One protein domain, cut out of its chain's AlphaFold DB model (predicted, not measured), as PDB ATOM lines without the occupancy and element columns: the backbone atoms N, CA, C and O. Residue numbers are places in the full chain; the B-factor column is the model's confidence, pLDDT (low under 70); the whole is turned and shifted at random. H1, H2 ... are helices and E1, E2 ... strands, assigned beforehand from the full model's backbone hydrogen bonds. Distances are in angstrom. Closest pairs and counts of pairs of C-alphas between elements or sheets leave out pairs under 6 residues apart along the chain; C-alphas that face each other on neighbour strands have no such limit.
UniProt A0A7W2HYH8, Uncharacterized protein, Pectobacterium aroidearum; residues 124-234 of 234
ATOM      1  N   PHE A 124      52.619 -20.064   5.839       96.44
ATOM      2  CA  PHE A 124      51.678 -19.256   6.628       96.44
ATOM      3  C   PHE A 124      50.226 -19.265   6.101       96.44
ATOM      4  O   PHE A 124      49.309 -18.996   6.871       96.44
ATOM      5  N   ILE A 125      49.993 -19.588   4.818       96.56
ATOM      6  CA  ILE A 125      48.640 -19.681   4.236       96.56
ATOM      7  C   ILE A 125      47.808 -20.714   4.990       96.56
ATOM      8  O   ILE A 125      46.607 -20.541   5.141       96.56
ATOM      9  N   SER A 126      48.448 -21.763   5.502       96.31
ATOM     10  CA  SER A 126      47.802 -22.821   6.271       96.31
ATOM     11  C   SER A 126      47.398 -22.409   7.695       96.31
ATOM     12  O   SER A 126      46.895 -23.252   8.436       96.31
ATOM     13  N   TYR A 127      47.654 -21.164   8.116       97.50
ATOM     14  CA  TYR A 127      47.538 -20.692   9.502       97.50
ATOM     15  C   TYR A 127      46.512 -19.559   9.667       97.50
ATOM     16  O   TYR A 127      46.157 -18.896   8.688       97.50
ATOM     17  N   PRO A 128      46.024 -19.325  10.906       97.25
ATOM     18  CA  PRO A 128      44.905 -18.422  11.175       97.25
ATOM     19  C   PRO A 128      44.975 -17.039  10.516       97.25
ATOM     20  O   PRO A 128      43.975 -16.661   9.904       97.25
ATOM     21  N   PRO A 129      46.104 -16.294  10.551       97.75
ATOM     22  CA  PRO A 129      46.157 -14.938  10.002       97.75
ATOM     23  C   PRO A 129      45.646 -14.820   8.563       97.75
ATOM     24  O   PRO A 129      44.859 -13.922   8.266       97.75
ATOM     25  N   PHE A 130      46.039 -15.750   7.684       97.62
ATOM     26  CA  PHE A 130      45.626 -15.731   6.280       97.62
ATOM     27  C   PHE A 130      44.132 -16.001   6.104       97.62
ATOM     28  O   PHE A 130      43.473 -15.378   5.278       97.62
ATOM     29  N   HIS A 131      43.584 -16.916   6.899       97.50
ATOM     30  CA  HIS A 131      42.179 -17.287   6.822       97.50
ATOM     31  C   HIS A 131      41.246 -16.297   7.526       97.50
ATOM     32  O   HIS A 131      40.081 -16.223   7.158       97.50
ATOM     33  N   GLN A 132      41.717 -15.569   8.541       96.62
ATOM     34  CA  GLN A 132      40.920 -14.596   9.300       96.62
ATOM     35  C   GLN A 132      40.887 -13.217   8.630       96.62
ATOM     36  O   GLN A 132      39.880 -12.506   8.711       96.62
ATOM     37  N   TYR A 133      41.975 -12.844   7.952       97.62
ATOM     38  CA  TYR A 133      42.131 -11.534   7.318       97.62
ATOM     39  C   TYR A 133      42.724 -11.649   5.903       97.62
ATOM     40  O   TYR A 133      43.743 -11.020   5.625       97.62
ATOM     41  N   PRO A 134      42.143 -12.446   4.988       97.00
ATOM     42  CA  PRO A 134      42.735 -12.691   3.670       97.00
ATOM     43  C   PRO A 134      42.992 -11.411   2.866       97.00
ATOM     44  O   PRO A 134      43.963 -11.331   2.114       97.00
ATOM     45  N   GLU A 135      42.170 -10.377   3.051       96.44
ATOM     46  CA  GLU A 135      42.247  -9.126   2.301       96.44
ATOM     47  C   GLU A 135      43.605  -8.415   2.418       96.44
ATOM     48  O   GLU A 135      44.082  -7.840   1.437       96.44
ATOM     49  N   ILE A 136      44.265  -8.501   3.580       97.31
ATOM     50  CA  ILE A 136      45.531  -7.792   3.836       97.31
ATOM     51  C   ILE A 136      46.721  -8.442   3.121       97.31
ATOM     52  O   ILE A 136      47.767  -7.821   2.973       97.31
ATOM     53  N   PHE A 137      46.575  -9.686   2.657       96.81
ATOM     54  CA  PHE A 137      47.641 -10.411   1.966       96.81
ATOM     55  C   PHE A 137      47.641 -10.173   0.456       96.81
ATOM     56  O   PHE A 137      48.621 -10.514  -0.202       96.81
ATOM     57  N   SER A 138      46.578  -9.583  -0.097       92.69
ATOM     58  CA  SER A 138      46.382  -9.438  -1.546       92.69
ATOM     59  C   SER A 138      47.577  -8.804  -2.275       92.69
ATOM     60  O   SER A 138      48.000  -9.316  -3.306       92.69
ATOM     61  N   GLU A 139      48.194  -7.766  -1.707       93.00
ATOM     62  CA  GLU A 139      49.364  -7.086  -2.292       93.00
ATOM     63  C   GLU A 139      50.708  -7.791  -2.016       93.00
ATOM     64  O   GLU A 139      51.756  -7.385  -2.523       93.00
ATOM     65  N   HIS A 140      50.696  -8.847  -1.200       94.25
ATOM     66  CA  HIS A 140      51.889  -9.543  -0.720       94.25
ATOM     67  C   HIS A 140      52.052 -10.948  -1.313       94.25
ATOM     68  O   HIS A 140      53.170 -11.469  -1.334       94.25
ATOM     69  N   LEU A 141      50.970 -11.566  -1.801       92.38
ATOM     70  CA  LEU A 141      50.984 -12.938  -2.325       92.38
ATOM     71  C   LEU A 141      51.853 -13.106  -3.577       92.38
ATOM     72  O   LEU A 141      52.424 -14.175  -3.772       92.38
ATOM     73  N   ASN A 142      52.060 -12.048  -4.363       89.31
ATOM     74  CA  ASN A 142      52.986 -12.051  -5.502       89.31
ATOM     75  C   ASN A 142      54.452 -12.355  -5.120       89.31
ATOM     76  O   ASN A 142      55.256 -12.686  -5.989       89.31
ATOM     77  N   LYS A 143      54.817 -12.252  -3.833       90.06
ATOM     78  CA  LYS A 143      56.154 -12.590  -3.313       90.06
ATOM     79  C   LYS A 143      56.322 -14.085  -3.011       90.06
ATOM     80  O   LYS A 143      57.430 -14.513  -2.674       90.06
ATOM     81  N   LEU A 144      55.254 -14.880  -3.090       89.06
ATOM     82  CA  LEU A 144      55.320 -16.328  -2.906       89.06
ATOM     83  C   LEU A 144      55.848 -17.009  -4.169       89.06
ATOM     84  O   LEU A 144      55.335 -16.805  -5.265       89.06
ATOM     85  N   SER A 145      56.857 -17.864  -4.019       79.00
ATOM     86  CA  SER A 145      57.441 -18.619  -5.128       79.00
ATOM     87  C   SER A 145      57.004 -20.082  -5.084       79.00
ATOM     88  O   SER A 145      57.455 -20.828  -4.220       79.00
ATOM     89  N   GLY A 146      56.162 -20.510  -6.029       66.94
ATOM     90  CA  GLY A 146      55.977 -21.928  -6.383       66.94
ATOM     91  C   GLY A 146      55.391 -22.855  -5.308       66.94
ATOM     92  O   GLY A 146      55.376 -24.069  -5.510       66.94
ATOM     93  N   ASN A 147      54.900 -22.320  -4.190       69.19
ATOM     94  CA  ASN A 147      54.466 -23.125  -3.054       69.19
ATOM     95  C   ASN A 147      52.987 -23.506  -3.159       69.19
ATOM     96  O   ASN A 147      52.126 -22.663  -3.406       69.19
ATOM     97  N   SER A 148      52.691 -24.785  -2.924       86.44
ATOM     98  CA  SER A 148      51.330 -25.233  -2.637       86.44
ATOM     99  C   SER A 148      51.038 -25.002  -1.158       86.44
ATOM    100  O   SER A 148      51.860 -25.350  -0.314       86.44
ATOM    101  N   ALA A 149      49.860 -24.483  -0.827       91.75
ATOM    102  CA  ALA A 149      49.376 -24.490   0.550       91.75
ATOM    103  C   ALA A 149      48.738 -25.844   0.894       91.75
ATOM    104  O   ALA A 149      48.109 -26.469   0.038       91.75
ATOM    105  N   ASN A 150      48.890 -26.300   2.133       95.31
ATOM    106  CA  ASN A 150      48.176 -27.463   2.658       95.31
ATOM    107  C   ASN A 150      47.132 -26.983   3.662       95.31
ATOM    108  O   ASN A 150      47.475 -26.479   4.730       95.31
ATOM    109  N   ILE A 151      45.858 -27.106   3.319       96.50
ATOM    110  CA  ILE A 151      44.765 -26.614   4.151       96.50
ATOM    111  C   ILE A 151      44.340 -27.735   5.095       96.50
ATOM    112  O   ILE A 151      43.703 -28.712   4.691       96.50
ATOM    113  N   PHE A 152      44.702 -27.587   6.367       97.06
ATOM    114  CA  PHE A 152      44.340 -28.509   7.448       97.06
ATOM    115  C   PHE A 152      43.444 -27.864   8.510       97.06
ATOM    116  O   PHE A 152      43.058 -28.511   9.481       97.06
ATOM    117  N   GLN A 153      43.087 -26.600   8.320       96.88
ATOM    118  CA  GLN A 153      42.214 -25.858   9.211       96.88
ATOM    119  C   GLN A 153      41.432 -24.802   8.436       96.88
ATOM    120  O   GLN A 153      41.896 -24.286   7.421       96.88
ATOM    121  N   ILE A 154      40.213 -24.542   8.892       96.19
ATOM    122  CA  ILE A 154      39.247 -23.651   8.261       96.19
ATOM    123  C   ILE A 154      38.668 -22.731   9.344       96.19
ATOM    124  O   ILE A 154      38.356 -23.154  10.454       96.19
ATOM    125  N   TYR A 155      38.535 -21.467   8.977       96.94
ATOM    126  CA  TYR A 155      37.927 -20.346   9.692       96.94
ATOM    127  C   TYR A 155      36.795 -19.740   8.855       96.94
ATOM    128  O   TYR A 155      36.673 -20.062   7.669       96.94
ATOM    129  N   GLU A 156      36.018 -18.828   9.434       95.94
ATOM    130  CA  GLU A 156      34.837 -18.221   8.802       95.94
ATOM    131  C   GLU A 156      35.118 -17.644   7.405       95.94
ATOM    132  O   GLU A 156      34.403 -17.942   6.452       95.94
ATOM    133  N   LYS A 157      36.227 -16.915   7.228       97.44
ATOM    134  CA  LYS A 157      36.600 -16.319   5.931       97.44
ATOM    135  C   LYS A 157      37.485 -17.202   5.048       97.44
ATOM    136  O   LYS A 157      38.098 -16.730   4.091       97.44
ATOM    137  N   SER A 158      37.557 -18.506   5.315       97.38
ATOM    138  CA  SER A 158      38.407 -19.399   4.509       97.38
ATOM    139  C   SER A 158      37.982 -19.473   3.055       97.38
ATOM    140  O   SER A 158      38.834 -19.643   2.195       97.38
ATOM    141  N   GLU A 159      36.689 -19.355   2.751       97.44
ATOM    142  CA  GLU A 159      36.248 -19.341   1.355       97.44
ATOM    143  C   GLU A 159      36.852 -18.153   0.596       97.44
ATOM    144  O   GLU A 159      37.380 -18.327  -0.503       97.44
ATOM    145  N   GLU A 160      36.843 -16.964   1.202       97.81
ATOM    146  CA  GLU A 160      37.482 -15.765   0.651       97.81
ATOM    147  C   GLU A 160      38.993 -15.964   0.495       97.81
ATOM    148  O   GLU A 160      39.550 -15.672  -0.564       97.81
ATOM    149  N   ALA A 161      39.643 -16.536   1.512       97.50
ATOM    150  CA  ALA A 161      41.071 -16.834   1.493       97.50
ATOM    151  C   ALA A 161      41.449 -17.785   0.345       97.50
ATOM    152  O   ALA A 161      42.386 -17.520  -0.409       97.50
ATOM    153  N   LEU A 162      40.691 -18.866   0.144       96.19
ATOM    154  CA  LEU A 162      40.949 -19.828  -0.930       96.19
ATOM    155  C   LEU A 162      40.638 -19.262  -2.322       96.19
ATOM    156  O   LEU A 162      41.325 -19.613  -3.282       96.19
ATOM    157  N   LYS A 163      39.634 -18.386  -2.451       95.75
ATOM    158  CA  LYS A 163      39.373 -17.648  -3.698       95.75
ATOM    159  C   LYS A 163      40.512 -16.684  -4.029       95.75
ATOM    160  O   LYS A 163      40.863 -16.533  -5.198       95.75
ATOM    161  N   LEU A 164      41.109 -16.053  -3.017       95.62
ATOM    162  CA  LEU A 164      42.274 -15.191  -3.203       95.62
ATOM    163  C   LEU A 164      43.483 -15.986  -3.722       95.62
ATOM    164  O   LEU A 164      44.137 -15.538  -4.659       95.62
ATOM    165  N   LEU A 165      43.740 -17.187  -3.189       93.62
ATOM    166  CA  LEU A 165      44.793 -18.065  -3.719       93.62
ATOM    167  C   LEU A 165      44.560 -18.413  -5.192       93.62
ATOM    168  O   LEU A 165      45.495 -18.365  -5.986       93.62
ATOM    169  N   GLU A 166      43.316 -18.726  -5.567       91.19
ATOM    170  CA  GLU A 166      42.964 -19.010  -6.961       91.19
ATOM    171  C   GLU A 166      43.239 -17.808  -7.872       91.19
ATOM    172  O   GLU A 166      43.852 -17.972  -8.928       91.19
ATOM    173  N   LYS A 167      42.836 -16.602  -7.453       92.19
ATOM    174  CA  LYS A 167      43.091 -15.363  -8.198       92.19
ATOM    175  C   LYS A 167      44.587 -15.158  -8.468       92.19
ATOM    176  O   LYS A 167      44.957 -14.778  -9.575       92.19
ATOM    177  N   GLU A 168      45.429 -15.465  -7.487       91.31
ATOM    178  CA  GLU A 168      46.889 -15.348  -7.581       91.31
ATOM    179  C   GLU A 168      47.566 -16.605  -8.168       91.31
ATOM    180  O   GLU A 168      48.790 -16.720  -8.167       91.31
ATOM    181  N   SER A 169      46.791 -17.564  -8.694       91.44
ATOM    182  CA  SER A 169      47.292 -18.832  -9.253       91.44
ATOM    183  C   SER A 169      48.134 -19.672  -8.276       91.44
ATOM    184  O   SER A 169      48.976 -20.477  -8.688       91.44
ATOM    185  N   ILE A 170      47.889 -19.524  -6.972       91.56
ATOM    186  CA  ILE A 170      48.536 -20.298  -5.913       91.56
ATOM    187  C   ILE A 170      47.752 -21.592  -5.705       91.56
ATOM    188  O   ILE A 170      46.562 -21.597  -5.390       91.56
ATOM    189  N   LYS A 171      48.437 -22.725  -5.874       92.12
ATOM    190  CA  LYS A 171      47.832 -24.042  -5.666       92.12
ATOM    191  C   LYS A 171      47.636 -24.307  -4.178       92.12
ATOM    192  O   LYS A 171      48.455 -23.920  -3.347       92.12
ATOM    193  N   PHE A 172      46.592 -25.052  -3.852       93.25
ATOM    194  CA  PHE A 172      46.430 -25.617  -2.525       93.25
ATOM    195  C   PHE A 172      45.938 -27.058  -2.611       93.25
ATOM    196  O   PHE A 172      45.326 -27.478  -3.595       93.25
ATOM    197  N   ASN A 173      46.221 -27.819  -1.564       93.00
ATOM    198  CA  ASN A 173      45.679 -29.144  -1.331       93.00
ATOM    199  C   ASN A 173      44.944 -29.160   0.013       93.00
ATOM    200  O   ASN A 173      45.114 -28.266   0.842       93.00
ATOM    201  N   LEU A 174      44.082 -30.154   0.196       94.94
ATOM    202  CA  LEU A 174      43.330 -30.339   1.428       94.94
ATOM    203  C   LEU A 174      43.870 -31.549   2.187       94.94
ATOM    204  O   LEU A 174      43.982 -32.641   1.619       94.94
ATOM    205  N   SER A 175      44.124 -31.366   3.478       95.75
ATOM    206  CA  SER A 175      44.465 -32.458   4.384       95.75
ATOM    207  C   SER A 175      43.290 -33.444   4.522       95.75
ATOM    208  O   SER A 175      42.125 -33.031   4.517       95.75
ATOM    209  N   PRO A 176      43.544 -34.754   4.721       95.88
ATOM    210  CA  PRO A 176      42.493 -35.731   5.026       95.88
ATOM    211  C   PRO A 176      41.704 -35.413   6.303       95.88
ATOM    212  O   PRO A 176      40.574 -35.877   6.468       95.88
ATOM    213  N   LYS A 177      42.302 -34.648   7.220       97.50
ATOM    214  CA  LYS A 177      41.668 -34.156   8.445       97.50
ATOM    215  C   LYS A 177      41.768 -32.640   8.466       97.50
ATOM    216  O   LYS A 177      42.875 -32.110   8.369       97.50
ATOM    217  N   ILE A 178      40.624 -31.979   8.596       97.94
ATOM    218  CA  ILE A 178      40.533 -30.523   8.635       97.94
ATOM    219  C   ILE A 178      39.831 -30.091   9.913       97.94
ATOM    220  O   ILE A 178      38.719 -30.534  10.190       97.94
ATOM    221  N   THR A 179      40.461 -29.201  10.669       98.19
ATOM    222  CA  THR A 179      39.850 -28.580  11.846       98.19
ATOM    223  C   THR A 179      38.937 -27.428  11.430       98.19
ATOM    224  O   THR A 179      39.322 -26.588  10.619       98.19
ATOM    225  N   LEU A 180      37.733 -27.374  11.989       97.94
ATOM    226  CA  LEU A 180      36.823 -26.238  11.906       97.94
ATOM    227  C   LEU A 180      37.019 -25.384  13.162       97.94
ATOM    228  O   LEU A 180      36.793 -25.863  14.271       97.94
ATOM    229  N   ASN A 181      37.439 -24.132  12.988       96.94
ATOM    230  CA  ASN A 181      37.667 -23.176  14.080       96.94
ATOM    231  C   ASN A 181      36.438 -22.290  14.358       96.94
ATOM    232  O   ASN A 181      36.570 -21.177  14.852       96.94
ATOM    233  N   TYR A 182      35.254 -22.777  13.998       95.62
ATOM    234  CA  TYR A 182      33.951 -22.186  14.289       95.62
ATOM    235  C   TYR A 182      32.919 -23.313  14.363       95.62
ATOM    236  O   TYR A 182      33.148 -24.399  13.817       95.62
ATOM    237  N   ASN A 183      31.787 -23.070  15.025       95.62
ATOM    238  CA  ASN A 183      30.730 -24.065  15.147       95.62
ATOM    239  C   ASN A 183      29.980 -24.220  13.808       95.62
ATOM    240  O   ASN A 183      29.239 -23.314  13.423       95.62
ATOM    241  N   PRO A 184      30.091 -25.360  13.097       95.31
ATOM    242  CA  PRO A 184      29.407 -25.533  11.815       95.31
ATOM    243  C   PRO A 184      27.877 -25.597  11.937       95.31
ATOM    244  O   PRO A 184      27.192 -25.440  10.931       95.31
ATOM    245  N   GLN A 185      27.336 -25.862  13.133       93.00
ATOM    246  CA  GLN A 185      25.890 -25.892  13.380       93.00
ATOM    247  C   GLN A 185      25.291 -24.496  13.551       93.00
ATOM    248  O   GLN A 185      24.110 -24.310  13.267       93.00
ATOM    249  N   GLU A 186      26.083 -23.537  14.024       94.00
ATOM    250  CA  GLU A 186      25.680 -22.131  14.136       94.00
ATOM    251  C   GLU A 186      25.930 -21.422  12.801       94.00
ATOM    252  O   GLU A 186      25.027 -20.801  12.249       94.00
ATOM    253  N   GLU A 187      27.098 -21.651  12.198       94.44
ATOM    254  CA  GLU A 187      27.539 -21.015  10.952       94.44
ATOM    255  C   GLU A 187      27.314 -21.911   9.718       94.44
ATOM    256  O   GLU A 187      28.220 -22.187   8.917       94.44
ATOM    257  N   LYS A 188      26.081 -22.411   9.566       94.31
ATOM    258  CA  LYS A 188      25.715 -23.397   8.529       94.31
ATOM    259  C   LYS A 188      25.937 -22.882   7.110       94.31
ATOM    260  O   LYS A 188      26.394 -23.628   6.239       94.31
ATOM    261  N   GLU A 189      25.602 -21.617   6.867       94.38
ATOM    262  CA  GLU A 189      25.720 -20.990   5.548       94.38
ATOM    263  C   GLU A 189      27.185 -20.895   5.115       94.38
ATOM    264  O   GLU A 189      27.515 -21.259   3.985       94.38
ATOM    265  N   ILE A 190      28.073 -20.521   6.043       95.12
ATOM    266  CA  ILE A 190      29.513 -20.390   5.801       95.12
ATOM    267  C   ILE A 190      30.108 -21.735   5.375       95.12
ATOM    268  O   ILE A 190      30.747 -21.839   4.323       95.12
ATOM    269  N   ILE A 191      29.879 -22.800   6.157       95.56
ATOM    270  CA  ILE A 191      30.444 -24.116   5.827       95.56
ATOM    271  C   ILE A 191      29.826 -24.706   4.553       95.56
ATOM    272  O   ILE A 191      30.535 -25.316   3.750       95.56
ATOM    273  N   THR A 192      28.527 -24.503   4.326       94.00
ATOM    274  CA  THR A 192      27.850 -25.017   3.128       94.00
ATOM    275  C   THR A 192      28.354 -24.314   1.870       94.00
ATOM    276  O   THR A 192      28.660 -24.986   0.880       94.00
ATOM    277  N   SER A 193      28.516 -22.989   1.916       95.12
ATOM    278  CA  SER A 193      29.078 -22.194   0.819       95.12
ATOM    279  C   SER A 193      30.507 -22.633   0.483       95.12
ATOM    280  O   SER A 193      30.802 -22.978  -0.668       95.12
ATOM    281  N   LEU A 194      31.363 -22.781   1.500       95.62
ATOM    282  CA  LEU A 194      32.733 -23.255   1.324       95.62
ATOM    283  C   LEU A 194      32.792 -24.656   0.697       95.62
ATOM    284  O   LEU A 194      33.582 -24.901  -0.217       95.62
ATOM    285  N   LEU A 195      31.956 -25.594   1.148       94.62
ATOM    286  CA  LEU A 195      31.911 -26.945   0.581       94.62
ATOM    287  C   LEU A 195      31.407 -26.950  -0.866       94.62
ATOM    288  O   LEU A 195      31.917 -27.720  -1.683       94.62
ATOM    289  N   CYS A 196      30.437 -26.095  -1.200       93.19
ATOM    290  CA  CYS A 196      29.992 -25.887  -2.577       93.19
ATOM    291  C   CYS A 196      31.129 -25.358  -3.457       93.19
ATOM    292  O   CYS A 196      31.354 -25.896  -4.542       93.19
ATOM    293  N   TYR A 197      31.894 -24.379  -2.971       94.06
ATOM    294  CA  TYR A 197      33.089 -23.891  -3.656       94.06
ATOM    295  C   TYR A 197      34.114 -25.018  -3.879       94.06
ATOM    296  O   TYR A 197      34.522 -25.263  -5.016       94.06
ATOM    297  N   LEU A 198      34.470 -25.774  -2.836       93.25
ATOM    298  CA  LEU A 198      35.472 -26.847  -2.911       93.25
ATOM    299  C   LEU A 198      35.071 -27.997  -3.848       93.25
ATOM    300  O   LEU A 198      35.932 -28.555  -4.532       93.25
ATOM    301  N   ARG A 199      33.778 -28.338  -3.934       91.06
ATOM    302  CA  ARG A 199      33.261 -29.364  -4.865       91.06
ATOM    303  C   ARG A 199      33.554 -29.057  -6.327       91.06
ATOM    304  O   ARG A 199      33.712 -29.987  -7.110       91.06
ATOM    305  N   ASN A 200      33.622 -27.779  -6.684       86.62
ATOM    306  CA  ASN A 200      33.910 -27.351  -8.049       86.62
ATOM    307  C   ASN A 200      35.415 -27.339  -8.357       86.62
ATOM    308  O   ASN A 200      35.793 -27.149  -9.510       86.62
ATOM    309  N   LYS A 201      36.274 -27.512  -7.344       85.44
ATOM    310  CA  LYS A 201      37.739 -27.422  -7.469       85.44
ATOM    311  C   LYS A 201      38.449 -28.757  -7.318       85.44
ATOM    312  O   LYS A 201      39.536 -28.932  -7.859       85.44
ATOM    313  N   ILE A 202      37.867 -29.678  -6.560       82.75
ATOM    314  CA  ILE A 202      38.508 -30.930  -6.168       82.75
ATOM    315  C   ILE A 202      37.623 -32.093  -6.597       82.75
ATOM    316  O   ILE A 202      36.396 -32.016  -6.526       82.75
ATOM    317  N   GLU A 203      38.243 -33.199  -7.014       80.69
ATOM    318  CA  GLU A 203      37.515 -34.415  -7.357       80.69
ATOM    319  C   GLU A 203      36.564 -34.827  -6.226       80.69
ATOM    320  O   GLU A 203      36.956 -34.966  -5.062       80.69
ATOM    321  N   LYS A 204      35.299 -35.089  -6.574       75.75
ATOM    322  CA  LYS A 204      34.239 -35.441  -5.615       75.75
ATOM    323  C   LYS A 204      34.649 -36.577  -4.665       75.75
ATOM    324  O   LYS A 204      34.340 -36.543  -3.476       75.75
ATOM    325  N   ASN A 205      35.388 -37.563  -5.176       78.94
ATOM    326  CA  ASN A 205      35.878 -38.699  -4.395       78.94
ATOM    327  C   ASN A 205      36.922 -38.307  -3.342       78.94
ATOM    328  O   ASN A 205      36.989 -38.950  -2.295       78.94
ATOM    329  N   GLN A 206      37.723 -37.273  -3.593       85.25
ATOM    330  CA  GLN A 206      38.709 -36.776  -2.640       85.25
ATOM    331  C   GLN A 206      38.027 -36.006  -1.505       85.25
ATOM    332  O   GLN A 206      38.312 -36.281  -0.342       85.25
ATOM    333  N   LEU A 207      37.053 -35.142  -1.811       88.00
ATOM    334  CA  LEU A 207      36.314 -34.390  -0.787       88.00
ATOM    335  C   LEU A 207      35.548 -35.312   0.182       88.00
ATOM    336  O   LEU A 207      35.481 -35.042   1.378       88.00
ATOM    337  N   ASN A 208      35.016 -36.438  -0.302       89.19
ATOM    338  CA  ASN A 208      34.314 -37.426   0.534       89.19
ATOM    339  C   ASN A 208      35.235 -38.171   1.524       89.19
ATOM    340  O   ASN A 208      34.767 -38.724   2.529       89.19
ATOM    341  N   LYS A 209      36.547 -38.202   1.258       92.88
ATOM    342  CA  LYS A 209      37.543 -38.827   2.144       92.88
ATOM    343  C   LYS A 209      37.962 -37.915   3.297       92.88
ATOM    344  O   LYS A 209      38.529 -38.412   4.265       92.88
ATOM    345  N   ILE A 210      37.653 -36.621   3.222       96.12
ATOM    346  CA  ILE A 210      38.022 -35.647   4.250       96.12
ATOM    347  C   ILE A 210      37.120 -35.806   5.477       96.12
ATOM    348  O   ILE A 210      35.924 -36.105   5.372       96.12
ATOM    349  N   ARG A 211      37.710 -35.640   6.660       97.69
ATOM    350  CA  ARG A 211      37.004 -35.542   7.937       97.69
ATOM    351  C   ARG A 211      37.179 -34.143   8.499       97.69
ATOM    352  O   ARG A 211      38.306 -33.700   8.706       97.69
ATOM    353  N   PHE A 212      36.057 -33.480   8.731       97.88
ATOM    354  CA  PHE A 212      36.001 -32.162   9.342       97.88
ATOM    355  C   PHE A 212      35.781 -32.330  10.840       97.88
ATOM    356  O   PHE A 212      34.915 -33.103  11.244       97.88
ATOM    357  N   ILE A 213      36.586 -31.659  11.652       98.31
ATOM    358  CA  ILE A 213      36.622 -31.848  13.101       98.31
ATOM    359  C   ILE A 213      36.362 -30.499  13.752       98.31
ATOM    360  O   ILE A 213      37.152 -29.578  13.576       98.31
ATOM    361  N   TYR A 214      35.275 -30.387  14.500       97.75
ATOM    362  CA  TYR A 214      34.993 -29.231  15.342       97.75
ATOM    363  C   TYR A 214      35.234 -29.616  16.802       97.75
ATOM    364  O   TYR A 214      34.711 -30.631  17.264       97.75
ATOM    365  N   ASN A 215      36.032 -28.820  17.513       96.38
ATOM    366  CA  ASN A 215      36.243 -28.971  18.949       96.38
ATOM    367  C   ASN A 215      35.480 -27.841  19.652       96.38
ATOM    368  O   ASN A 215      35.896 -26.688  19.517       96.38
ATOM    369  N   PRO A 216      34.367 -28.144  20.344       94.06
ATOM    370  CA  PRO A 216      33.656 -27.158  21.149       94.06
ATOM    371  C   PRO A 216      34.568 -26.492  22.186       94.06
ATOM    372  O   PRO A 216      35.555 -27.077  22.625       94.06
ATOM    373  N   LEU A 217      34.229 -25.258  22.568       90.12
ATOM    374  CA  LEU A 217      34.947 -24.524  23.619       90.12
ATOM    375  C   LEU A 217      34.593 -25.006  25.033       90.12
ATOM    376  O   LEU A 217      35.298 -24.676  25.984       90.12
ATOM    377  N   ASP A 218      33.485 -25.733  25.172       91.81
ATOM    378  CA  ASP A 218      33.072 -26.378  26.413       91.81
ATOM    379  C   ASP A 218      33.644 -27.805  26.516       91.81
ATOM    380  O   ASP A 218      34.351 -28.281  25.628       91.81
ATOM    381  N   ASP A 219      33.330 -28.514  27.603       91.94
ATOM    382  CA  ASP A 219      33.798 -29.889  27.835       91.94
ATOM    383  C   ASP A 219      33.109 -30.937  26.929       91.94
ATOM    384  O   ASP A 219      33.237 -32.147  27.149       91.94
ATOM    385  N   SER A 220      32.349 -30.508  25.915       93.88
ATOM    386  CA  SER A 220      31.698 -31.422  24.980       93.88
ATOM    387  C   SER A 220      32.723 -32.146  24.099       93.88
ATOM    388  O   SER A 220      33.758 -31.592  23.722       93.88
ATOM    389  N   PRO A 221      32.435 -33.396  23.691       94.88
ATOM    390  CA  PRO A 221      33.332 -34.145  22.825       94.88
ATOM    391  C   PRO A 221      33.478 -33.499  21.443       94.88
ATOM    392  O   PRO A 221      32.543 -32.900  20.904       94.88
ATOM    393  N   ALA A 222      34.645 -33.716  20.833       95.94
ATOM    394  CA  ALA A 222      34.913 -33.322  19.458       95.94
ATOM    395  C   ALA A 222      33.877 -33.925  18.499       95.94
ATOM    396  O   ALA A 222      33.579 -35.124  18.530       95.94
ATOM    397  N   GLN A 223      33.363 -33.092  17.604       96.81
ATOM    398  CA  GLN A 223      32.361 -33.468  16.620       96.81
ATOM    399  C   GLN A 223      33.045 -33.710  15.276       96.81
ATOM    400  O   GLN A 223      33.795 -32.864  14.785       96.81
ATOM    401  N   ILE A 224      32.790 -34.872  14.672       97.31
ATOM    402  CA  ILE A 224      33.414 -35.278  13.409       97.31
ATOM    403  C   ILE A 224      32.350 -35.357  12.324       97.31
ATOM    404  O   ILE A 224      31.352 -36.063  12.463       97.31
ATOM    405  N   TYR A 225      32.617 -34.690  11.210       96.94
ATOM    406  CA  TYR A 225      31.707 -34.585  10.088       96.94
ATOM    407  C   TYR A 225      32.338 -35.053   8.776       96.94
ATOM    408  O   TYR A 225      33.525 -34.865   8.497       96.94
ATOM    409  N   THR A 226      31.503 -35.637   7.926       95.94
ATOM    410  CA  THR A 226      31.756 -35.785   6.490       95.94
ATOM    411  C   THR A 226      31.289 -34.536   5.742       95.94
ATOM    412  O   THR A 226      30.418 -33.805   6.214       95.94
ATOM    413  N   SER A 227      31.800 -34.321   4.526       93.56
ATOM    414  CA  SER A 227      31.306 -33.249   3.647       93.56
ATOM    415  C   SER A 227      29.799 -33.363   3.363       93.56
ATOM    416  O   SER A 227      29.125 -32.345   3.223       93.56
ATOM    417  N   TYR A 228      29.251 -34.584   3.308       92.25
ATOM    418  CA  TYR A 228      27.817 -34.825   3.133       92.25
ATOM    419  C   TYR A 228      27.001 -34.348   4.339       92.25
ATOM    420  O   TYR A 228      26.037 -33.614   4.155       92.25
ATOM    421  N   GLN A 229      27.407 -34.705   5.563       94.69
ATOM    422  CA  GLN A 229      26.717 -34.261   6.782       94.69
ATOM    423  C   GLN A 229      26.705 -32.735   6.899       94.69
ATOM    424  O   GLN A 229      25.655 -32.168   7.164       94.69
ATOM    425  N   LEU A 230      27.839 -32.076   6.631       94.25
ATOM    426  CA  LEU A 230      27.936 -30.614   6.696       94.25
ATOM    427  C   LEU A 230      27.064 -29.896   5.659       94.25
ATOM    428  O   LEU A 230      26.543 -28.827   5.934       94.25
ATOM    429  N   THR A 231      26.884 -30.481   4.471       90.62
ATOM    430  CA  THR A 231      26.023 -29.883   3.432       90.62
ATOM    431  C   THR A 231      24.540 -29.962   3.798       90.62
ATOM    432  O   THR A 231      23.759 -29.135   3.349       90.62
ATOM    433  N   ASN A 232      24.150 -30.961   4.592       89.00
ATOM    434  CA  ASN A 232      22.758 -31.214   4.967       89.00
ATOM    435  C   ASN A 232      22.436 -30.713   6.386       89.00
ATOM    436  O   ASN A 232      21.592 -31.295   7.060       89.00
ATOM    437  N   LEU A 233      23.142 -29.685   6.872       85.06
ATOM    438  CA  LEU A 233      22.823 -29.048   8.155       85.06
ATOM    439  C   LEU A 233      21.609 -28.108   8.077       85.06
ATOM    440  O   LEU A 233      21.100 -27.706   9.128       85.06
ATOM    441  N   ILE A 234      21.189 -27.736   6.862       66.25
ATOM    442  CA  ILE A 234      20.043 -26.858   6.571       66.25
ATOM    443  C   ILE A 234      18.733 -27.633   6.710       66.25
ATOM    444  O   ILE A 234      18.629 -28.719   6.098       66.25
TER     445      ILE A 234
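Overview. This is residues 124 to 234 of the 234 residues of an uncharacterized protein of Pectobacterium aroidearum (UniProt A0A7W2HYH8). A twisted wall of four strands has its helices loosely to one side, with H3 and H4 side by side, H1 and H2 next to H3, and H6 packed on H4. E2 bends sharply within the wall, and short H5 lies near it. The printed part has 111 residues with six named helices and four named strands, in the chain order H1 H2 E1 H3 E2 H4 H5 E3 E4 H6. The mixed sheet runs E1 E2 E3 E4, and the class is mixed, helices and strands. The whole is compact, with a radius of gyration of the C-alphas of 13.9 A and spans of 41 by 31 by 21 A.

Along the chain. In the sheet, E1 is residues 149 to 154, 12.8 A long, and E2 is residues 172 to 180, 17.3 A, bending by 95 degrees at residue 176. E3 is residues 211 to 214 and E4 residues 223 to 225. The longer helices are H3, residues 158 to 167, 14.1 A, and H4, residues 188 to 199, 16.5 A. The short ones are H1, residues 128 to 132, H2, residues 134 to 137, H5, residues 204 to 207, and H6, residues 227 to 231. C-alpha 128 is at (44.905, -18.422, 11.175), C-alpha 172 at (46.430, -25.617, -2.525) and C-alpha 231 at (26.023, -29.883, 3.432).

Arrangement. E1 and E2 are parallel at 20 degrees, with N 151 and O 173 2.8 A apart, within hydrogen-bond range. E2 and E3 are parallel at 42 degrees, with N 180 and O 213 at 2.8 A. E3 and E4 are an antiparallel hairpin at 149 degrees, with N 212 and O 225 at 2.9 A. From edge to edge the strands' lines turn by 53 degrees. E1, H3, E2 and E2, H4 H5, E3 are strand-helix-strand units, two parallel neighbour strands with helices between, each with a right-handed crossover. H3, the hub, touches three helices and only grazes the sheet. Its closest C-alphas are Ser 158 to His 131 of H1, 4.9 A, Ala 161 to Pro 134 of H2, 5.0 A, and Glu 159 to Leu 194 of H4, 5.3 A. H4 touches H3 with residues 193 to 197 alone, at a shallow tilt of 30 degrees, the same way. H4 touches H6, the closest C-alphas being Thr 192 and Thr 231, 5.2 A apart. H5 and E2 are near each other. Every O i to N i+4 pair is within hydrogen-bond range in H1, H3, H4 and H6; H2 and H5 are too short for such a pair.

Size, cuts and confidence. The two C-alphas farthest apart, Asn 142 and Asp 219, are 42.4 A apart. The printed part has no cut, and the link from H2 to E1, 11 residues, is long. Mean pLDDT of the printed part is 93.0; residues 146 to 147 and 234 are under 70.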